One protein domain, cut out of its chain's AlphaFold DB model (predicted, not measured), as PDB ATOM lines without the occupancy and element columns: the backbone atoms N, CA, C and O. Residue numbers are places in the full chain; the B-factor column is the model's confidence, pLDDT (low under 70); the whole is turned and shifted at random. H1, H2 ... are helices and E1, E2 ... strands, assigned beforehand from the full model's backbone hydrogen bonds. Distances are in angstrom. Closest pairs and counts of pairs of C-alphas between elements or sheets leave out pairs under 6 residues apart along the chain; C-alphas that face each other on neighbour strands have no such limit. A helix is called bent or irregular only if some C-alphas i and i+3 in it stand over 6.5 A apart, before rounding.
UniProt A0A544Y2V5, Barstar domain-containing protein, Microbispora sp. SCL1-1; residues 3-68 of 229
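AT A GLANCE: This is residues 3 to 68 of the 229 residues of the protein "Barstar domain-containing protein" of Microbispora sp. SCL1-1 (UniProt A0A544Y2V5). A twisted sheet of four strands is bent along its longest strand, E3, which pairs with E2 over one part and with E4 over another; one short helix, H1, packs on one side. The printed part has 66 residues, in the order E1, H1, E2, E3, E4, mostly strand; the sheet, E1-E4-E3-E2, is antiparallel. It is compact, with a radius of gyration of the C-alphas of 11.9 A and spans of 35 by 27 by 19 A.

HOW THE PARTS SIT: E1, residues 3 to 6, is the antiparallel neighbour of E4, residues 63 to 67, with N 3 and O 65 2.9 A apart. H1, residues 10 to 16, is on the sheet at a height of 8.3 A, over none of its strands; every O i to N i+4 pair in it is within hydrogen-bond range. E2, residues 25 to 33, and E3, residues 39 to 55, form a hairpin, with N 28 and O 46 2.9 A apart. E3 bends by 123 degrees at residue 43. E3 and E4 form another hairpin, with N 64 and O 54 2.8 A apart; E2, E3 and E4 make a meander, each strand the antiparallel neighbour of the one before.

IN THESE COORDINATES: E1 begins at C-alpha 3 (20.309, 48.448, 119.410), and E4 ends at C-alpha 67 (15.629, 44.937, 124.679). E2 is 22.7 A long and E3 19.9 A.

THE WHOLE: The C-alphas farthest apart, of Ser 20 and Thr 36, are 35.6 A apart. The printed part has no cut, and no printed residue is under 70 in pLDDT.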
ATOM      1  N   LEU A   3      18.930  48.158 119.791       89.75
ATOM      2  CA  LEU A   3      20.309  48.448 119.410       89.75
ATOM      3  C   LEU A   3      20.514  47.948 117.978       89.75
ATOM      4  O   LEU A   3      20.216  46.791 117.689       89.75
ATOM      5  N   VAL A   4      20.978  48.816 117.084       89.44
ATOM      6  CA  VAL A   4      21.088  48.519 115.647       89.44
ATOM      7  C   VAL A   4      22.533  48.171 115.304       89.44
ATOM      8  O   VAL A   4      23.444  48.895 115.704       89.44
ATOM      9  N   GLY A   5      22.746  47.097 114.543       89.94
ATOM     10  CA  GLY A   5      24.062  46.753 113.999       89.94
ATOM     11  C   GLY A   5      25.081  46.247 115.029       89.94
ATOM     12  O   GLY A   5      26.273  46.525 114.912       89.94
ATOM     13  N   CYS A   6      24.647  45.516 116.054       90.62
ATOM     14  CA  CYS A   6      25.534  44.930 117.055       90.62
ATOM     15  C   CYS A   6      26.398  43.810 116.456       90.62
ATOM     16  O   CYS A   6      25.886  42.896 115.805       90.62
ATOM     17  N   ARG A   7      27.706  43.833 116.745       90.00
ATOM     18  CA  ARG A   7      28.614  42.726 116.414       90.00
ATOM     19  C   ARG A   7      28.310  41.520 117.315       90.00
ATOM     20  O   ARG A   7      28.354  41.665 118.539       90.00
ATOM     21  N   PRO A   8      28.012  40.335 116.757       90.94
ATOM     22  CA  PRO A   8      27.688  39.144 117.533       90.94
ATOM     23  C   PRO A   8      28.956  38.459 118.053       90.94
ATOM     24  O   PRO A   8      29.292  37.351 117.648       90.94
ATOM     25  N   GLU A   9      29.680  39.120 118.952       90.62
ATOM     26  CA  GLU A   9      30.826  38.503 119.621       90.62
ATOM     27  C   GLU A   9      30.380  37.389 120.584       90.62
ATOM     28  O   GLU A   9      29.214  37.309 120.988       90.62
ATOM     29  N   GLU A  10      31.312  36.514 120.971       92.44
ATOM     30  CA  GLU A  10      31.002  35.295 121.728       92.44
ATOM     31  C   GLU A  10      30.195  35.526 123.024       92.44
ATOM     32  O   GLU A  10      29.306  34.715 123.304       92.44
ATOM     33  N   PRO A  11      30.387  36.619 123.797       90.56
ATOM     34  CA  PRO A  11      29.526  36.915 124.943       90.56
ATOM     35  C   PRO A  11      28.052  37.110 124.559       90.56
ATOM     36  O   PRO A  11      27.162  36.560 125.216       90.56
ATOM     37  N   LEU A  12      27.785  37.841 123.470       91.00
ATOM     38  CA  LEU A  12      26.430  38.063 122.968       91.00
ATOM     39  C   LEU A  12      25.853  36.767 122.391       91.00
ATOM     40  O   LEU A  12      24.734  36.393 122.731       91.00
ATOM     41  N   LEU A  13      26.622  36.019 121.599       92.62
ATOM     42  CA  LEU A  13      26.182  34.725 121.066       92.62
ATOM     43  C   LEU A  13      25.841  33.727 122.180       92.62
ATOM     44  O   LEU A  13      24.792  33.084 122.145       92.62
ATOM     45  N   THR A  14      26.693  33.627 123.201       92.50
ATOM     46  CA  THR A  14      26.468  32.770 124.372       92.50
ATOM     47  C   THR A  14      25.180  33.147 125.096       92.50
ATOM     48  O   THR A  14      24.418  32.267 125.506       92.50
ATOM     49  N   LEU A  15      24.909  34.445 125.235       92.56
ATOM     50  CA  LEU A  15      23.663  34.943 125.804       92.56
ATOM     51  C   LEU A  15      22.453  34.537 124.950       92.56
ATOM     52  O   LEU A  15      21.476  34.016 125.489       92.56
ATOM     53  N   LEU A  16      22.528  34.729 123.631       91.81
ATOM     54  CA  LEU A  16      21.439  34.440 122.693       91.81
ATOM     55  C   LEU A  16      21.115  32.941 122.589       91.81
ATOM     56  O   LEU A  16      19.954  32.584 122.399       91.81
ATOM     57  N   ARG A  17      22.098  32.050 122.797       92.44
ATOM     58  CA  ARG A  17      21.892  30.586 122.847       92.44
ATOM     59  C   ARG A  17      21.047  30.129 124.052       92.44
ATOM     60  O   ARG A  17      20.592  28.983 124.088       92.44
ATOM     61  N   ARG A  18      20.816  30.983 125.061       90.62
ATOM     62  CA  ARG A  18      20.021  30.629 126.252       90.62
ATOM     63  C   ARG A  18      18.532  30.537 125.902       90.62
ATOM     64  O   ARG A  18      17.908  31.519 125.519       90.62
ATOM     65  N   ARG A  19      17.928  29.365 126.138       81.44
ATOM     66  CA  ARG A  19      16.508  29.087 125.826       81.44
ATOM     67  C   ARG A  19      15.492  29.885 126.652       81.44
ATOM     68  O   ARG A  19      14.363  30.063 126.219       81.44
ATOM     69  N   SER A  20      15.856  30.320 127.859       84.50
ATOM     70  CA  SER A  20      14.947  31.063 128.741       84.50
ATOM     71  C   SER A  20      15.177  32.562 128.604       84.50
ATOM     72  O   SER A  20      16.278  33.028 128.895       84.50
ATOM     73  N   ALA A  21      14.128  33.316 128.259       73.44
ATOM     74  CA  ALA A  21      14.182  34.775 128.160       73.44
ATOM     75  C   ALA A  21      14.687  35.430 129.458       73.44
ATOM     76  O   ALA A  21      15.585  36.257 129.405       73.44
ATOM     77  N   ARG A  22      14.244  34.961 130.635       76.31
ATOM     78  CA  ARG A  22      14.726  35.455 131.945       76.31
ATOM     79  C   ARG A  22      16.231  35.270 132.164       76.31
ATOM     80  O   ARG A  22      16.816  35.948 132.996       76.31
ATOM     81  N   LYS A  23      16.864  34.344 131.437       83.69
ATOM     82  CA  LYS A  23      18.315  34.112 131.483       83.69
ATOM     83  C   LYS A  23      19.076  34.911 130.420       83.69
ATOM     84  O   LYS A  23      20.300  34.837 130.407       83.69
ATOM     85  N   ARG A  24      18.399  35.672 129.552       88.50
ATOM     86  CA  ARG A  24      19.005  36.554 128.536       88.50
ATOM     87  C   ARG A  24      19.178  37.993 129.035       88.50
ATOM     88  O   ARG A  24      19.097  38.933 128.253       88.50
ATOM     89  N   HIS A  25      19.394  38.157 130.336       90.75
ATOM     90  CA  HIS A  25      19.758  39.441 130.920       90.75
ATOM     91  C   HIS A  25      21.196  39.800 130.539       90.75
ATOM     92  O   HIS A  25      22.100  38.980 130.731       90.75
ATOM     93  N   LEU A  26      21.401  41.015 130.043       88.56
ATOM     94  CA  LEU A  26      22.718  41.596 129.814       88.56
ATOM     95  C   LEU A  26      22.860  42.900 130.587       88.56
ATOM     96  O   LEU A  26      21.898  43.648 130.731       88.56
ATOM     97  N   ALA A  27      24.073  43.138 131.068       89.81
ATOM     98  CA  ALA A  27      24.525  44.431 131.546       89.81
ATOM     99  C   ALA A  27      25.704  44.826 130.657       89.81
ATOM    100  O   ALA A  27      26.675  44.072 130.562       89.81
ATOM    101  N   ALA A  28      25.589  45.944 129.947       88.62
ATOM    102  CA  ALA A  28      26.592  46.366 128.980       88.62
ATOM    103  C   ALA A  28      26.699  47.887 128.903       88.62
ATOM    104  O   ALA A  28      25.702  48.602 129.000       88.62
ATOM    105  N   THR A  29      27.915  48.360 128.648       89.44
ATOM    106  CA  THR A  29      28.152  49.713 128.145       89.44
ATOM    107  C   THR A  29      27.889  49.725 126.649       89.44
ATOM    108  O   THR A  29      28.312  48.819 125.929       89.44
ATOM    109  N   VAL A  30      27.207  50.757 126.166       88.50
ATOM    110  CA  VAL A  30      26.925  50.928 124.746       88.50
ATOM    111  C   VAL A  30      27.969  51.833 124.110       88.50
ATOM    112  O   VAL A  30      28.275  52.924 124.600       88.50
ATOM    113  N   CYS A  31      28.514  51.361 122.995       88.94
ATOM    114  CA  CYS A  31      29.463  52.088 122.170       88.94
ATOM    115  C   CYS A  31      28.810  52.437 120.832       88.94
ATOM    116  O   CYS A  31      28.126  51.602 120.238       88.94
ATOM    117  N   ALA A  32      29.062  53.648 120.343       86.81
ATOM    118  CA  ALA A  32      28.881  53.975 118.940       86.81
ATOM    119  C   ALA A  32      30.055  53.376 118.155       86.81
ATOM    120  O   ALA A  32      31.168  53.297 118.667       86.81
ATOM    121  N   VAL A  33      29.824  52.925 116.928       84.75
ATOM    122  CA  VAL A  33      30.887  52.421 116.051       84.75
ATOM    123  C   VAL A  33      30.985  53.378 114.881       84.75
ATOM    124  O   VAL A  33      29.967  53.627 114.253       84.75
ATOM    125  N   ASP A  34      32.160  53.947 114.621       83.50
ATOM    126  CA  ASP A  34      32.350  54.885 113.508       83.50
ATOM    127  C   ASP A  34      32.515  54.172 112.149       83.50
ATOM    128  O   ASP A  34      32.596  52.942 112.081       83.50
ATOM    129  N   VAL A  35      32.613  54.941 111.053       84.50
ATOM    130  CA  VAL A  35      32.806  54.402 109.686       84.50
ATOM    131  C   VAL A  35      34.045  53.517 109.531       84.50
ATOM    132  O   VAL A  35      34.106  52.713 108.603       84.50
ATOM    133  N   THR A  36      35.045  53.656 110.403       83.31
ATOM    134  CA  THR A  36      36.271  52.842 110.375       83.31
ATOM    135  C   THR A  36      36.116  51.538 111.156       83.31
ATOM    136  O   THR A  36      37.004  50.688 111.145       83.31
ATOM    137  N   GLY A  37      34.979  51.359 111.833       81.88
ATOM    138  CA  GLY A  37      34.705  50.224 112.697       81.88
ATOM    139  C   GLY A  37      35.254  50.380 114.115       81.88
ATOM    140  O   GLY A  37      35.173  49.410 114.882       81.88
ATOM    141  N   ARG A  38      35.787  51.556 114.481       85.50
ATOM    142  CA  ARG A  38      36.278  51.846 115.831       85.50
ATOM    143  C   ARG A  38      35.094  52.060 116.765       85.50
ATOM    144  O   ARG A  38      34.206  52.862 116.492       85.50
ATOM    145  N   ALA A  39      35.103  51.349 117.889       87.81
ATOM    146  CA  ALA A  39      34.130  51.543 118.953       87.81
ATOM    147  C   ALA A  39      34.503  52.767 119.802       87.81
ATOM    148  O   ALA A  39      35.639  52.898 120.265       87.81
ATOM    149  N   VAL A  40      33.528  53.638 120.023       88.19
ATOM    150  CA  VAL A  40      33.609  54.838 120.848       88.19
ATOM    151  C   VAL A  40      32.563  54.719 121.959       88.19
ATOM    152  O   VAL A  40      31.372  54.610 121.657       88.19
ATOM    153  N   PRO A  41      32.967  54.681 123.242       88.12
ATOM    154  CA  PRO A  41      32.024  54.585 124.353       88.12
ATOM    155  C   PRO A  41      31.039  55.751 124.332       88.12
ATOM    156  O   PRO A  41      31.458  56.877 124.119       88.12
ATOM    157  N   THR A  42      29.754  55.511 124.600       88.38
ATOM    158  CA  THR A  42      28.752  56.597 124.725       88.38
ATOM    159  C   THR A  42      28.505  57.023 126.174       88.38
ATOM    160  O   THR A  42      27.627  57.834 126.445       88.38
ATOM    161  N   HIS A  43      29.215  56.405 127.129       85.38
ATOM    162  CA  HIS A  43      28.930  56.455 128.572       85.38
ATOM    163  C   HIS A  43      27.505  56.035 128.968       85.38
ATOM    164  O   HIS A  43      27.128  56.163 130.130       85.38
ATOM    165  N   ARG A  44      26.718  55.468 128.045       88.25
ATOM    166  CA  ARG A  44      25.431  54.857 128.369       88.25
ATOM    167  C   ARG A  44      25.615  53.400 128.742       88.25
ATOM    168  O   ARG A  44      26.318  52.654 128.059       88.25
ATOM    169  N   ALA A  45      24.936  53.004 129.806       90.88
ATOM    170  CA  ALA A  45      24.806  51.620 130.214       90.88
ATOM    171  C   ALA A  45      23.364  51.154 130.016       90.88
ATOM    172  O   ALA A  45      22.412  51.942 130.055       90.88
ATOM    173  N   VAL A  46      23.221  49.860 129.772       91.62
ATOM    174  CA  VAL A  46      21.936  49.179 129.727       91.62
ATOM    175  C   VAL A  46      22.010  47.911 130.561       91.62
ATOM    176  O   VAL A  46      22.960  47.135 130.444       91.62
ATOM    177  N   SER A  47      20.987  47.698 131.382       92.25
ATOM    178  CA  SER A  47      20.770  46.474 132.147       92.25
ATOM    179  C   SER A  47      19.364  45.962 131.850       92.25
ATOM    180  O   SER A  47      18.383  46.462 132.394       92.25
ATOM    181  N   SER A  48      19.244  45.017 130.918       92.25
ATOM    182  CA  SER A  48      17.947  44.622 130.354       92.25
ATOM    183  C   SER A  48      17.984  43.209 129.767       92.25
ATOM    184  O   SER A  48      19.044  42.599 129.603       92.25
ATOM    185  N   VAL A  49      16.809  42.652 129.477       93.44
ATOM    186  CA  VAL A  49      16.648  41.338 128.863       93.44
ATOM    187  C   VAL A  49      16.532  41.465 127.348       93.44
ATOM    188  O   VAL A  49      15.733  42.239 126.822       93.44
ATOM    189  N   VAL A  50      17.278  40.620 126.632       93.38
ATOM    190  CA  VAL A  50      17.105  40.457 125.186       93.38
ATOM    191  C   VAL A  50      15.811  39.702 124.894       93.38
ATOM    192  O   VAL A  50      15.656  38.522 125.249       93.38
ATOM    193  N   ILE A  51      14.891  40.378 124.208       92.69
ATOM    194  CA  ILE A  51      13.637  39.789 123.732       92.69
ATOM    195  C   ILE A  51      13.862  39.162 122.356       92.69
ATOM    196  O   ILE A  51      13.527  37.991 122.160       92.69
ATOM    197  N   GLU A  52      14.493  39.907 121.444       92.81
ATOM    198  CA  GLU A  52      14.686  39.513 120.047       92.81
ATOM    199  C   GLU A  52      16.089  39.864 119.548       92.81
ATOM    200  O   GLU A  52      16.713  40.821 120.010       92.81
ATOM    201  N   ALA A  53      16.566  39.081 118.584       94.06
ATOM    202  CA  ALA A  53      17.785  39.338 117.835       94.06
ATOM    203  C   ALA A  53      17.516  38.987 116.371       94.06
ATOM    204  O   ALA A  53      17.199  37.836 116.067       94.06
ATOM    205  N   ASN A  54      17.614  39.976 115.487       95.38
ATOM    206  CA  ASN A  54      17.324  39.836 114.062       95.38
ATOM    207  C   ASN A  54      18.559  40.220 113.237       95.38
ATOM    208  O   ASN A  54      19.328  41.067 113.686       95.38
ATOM    209  N   PRO A  55      18.773  39.646 112.038       95.88
ATOM    210  CA  PRO A  55      19.807  40.128 111.126       95.88
ATOM    211  C   PRO A  55      19.645  41.627 110.852       95.88
ATOM    212  O   PRO A  55      18.541  42.086 110.545       95.88
ATOM    213  N   SER A  56      20.736  42.381 110.970       94.31
ATOM    214  CA  SER A  56      20.721  43.819 110.722       94.31
ATOM    215  C   SER A  56      20.655  44.115 109.228       94.31
ATOM    216  O   SER A  56      21.215  43.397 108.399       94.31
ATOM    217  N   ARG A  57      20.014  45.230 108.872       93.25
ATOM    218  CA  ARG A  57      20.037  45.747 107.494       93.25
ATOM    219  C   ARG A  57      21.358  46.424 107.127       93.25
ATOM    220  O   ARG A  57      21.565  46.705 105.951       93.25
ATOM    221  N   LEU A  58      22.207  46.725 108.112       86.38
ATOM    222  CA  LEU A  58      23.475  47.425 107.892       86.38
ATOM    223  C   LEU A  58      24.548  46.517 107.286       86.38
ATOM    224  O   LEU A  58      25.289  46.961 106.416       86.38
ATOM    225  N   ASP A  59      24.621  45.263 107.732       89.12
ATOM    226  CA  ASP A  59      25.564  44.261 107.235       89.12
ATOM    227  C   ASP A  59      25.073  42.847 107.625       89.12
ATOM    228  O   ASP A  59      24.571  42.678 108.743       89.12
ATOM    229  N   PRO A  60      25.218  41.823 106.757       89.50
ATOM    230  CA  PRO A  60      24.765  40.456 107.041       89.50
ATOM    231  C   PRO A  60      25.391  39.799 108.282       89.50
ATOM    232  O   PRO A  60      24.827  38.846 108.817       89.50
ATOM    233  N   GLY A  61      26.558  40.269 108.727       90.94
ATOM    234  CA  GLY A  61      27.258  39.798 109.920       90.94
ATOM    235  C   GLY A  61      26.841  40.494 111.218       90.94
ATOM    236  O   GLY A  61      27.362  40.143 112.277       90.94
ATOM    237  N   LEU A  62      25.931  41.472 111.169       93.00
ATOM    238  CA  LEU A  62      25.476  42.237 112.332       93.00
ATOM    239  C   LEU A  62      24.052  41.856 112.756       93.00
ATOM    240  O   LEU A  62      23.244  41.386 111.955       93.00
ATOM    241  N   LEU A  63      23.730  42.099 114.029       94.94
ATOM    242  CA  LEU A  63      22.409  41.848 114.608       94.94
ATOM    243  C   LEU A  63      21.770  43.130 115.143       94.94
ATOM    244  O   LEU A  63      22.417  43.914 115.830       94.94
ATOM    245  N   ASP A  64      20.474  43.288 114.915       95.25
ATOM    246  CA  ASP A  64      19.644  44.248 115.636       95.25
ATOM    247  C   ASP A  64      19.074  43.557 116.885       95.25
ATOM    248  O   ASP A  64      18.412  42.517 116.789       95.25
ATOM    249  N   ILE A  65      19.357  44.111 118.066       93.88
ATOM    250  CA  ILE A  65      19.020  43.525 119.370       93.88
ATOM    251  C   ILE A  65      17.898  44.329 120.022       93.88
ATOM    252  O   ILE A  65      18.088  45.491 120.387       93.88
ATOM    253  N   THR A  66      16.741  43.700 120.219       94.38
ATOM    254  CA  THR A  66      15.599  44.307 120.914       94.38
ATOM    255  C   THR A  66      15.619  43.938 122.393       94.38
ATOM    256  O   THR A  66      15.644  42.763 122.773       94.38
ATOM    257  N   LEU A  67      15.571  44.971 123.225       92.75
ATOM    258  CA  LEU A  67      15.629  44.937 124.679       92.75
ATOM    259  C   LEU A  67      14.272  45.312 125.284       92.75
ATOM    260  O   LEU A  67      13.586  46.202 124.764       92.75
ATOM    261  N   ASP A  68      13.914  44.662 126.393       92.31
ATOM    262  CA  ASP A  68      12.684  44.939 127.153       92.31
ATOM    263  C   ASP A  68      12.727  46.246 127.956       92.31
ATOM    264  O   ASP A  68      11.688  46.758 128.365       92.31
TER     265      ASP A  68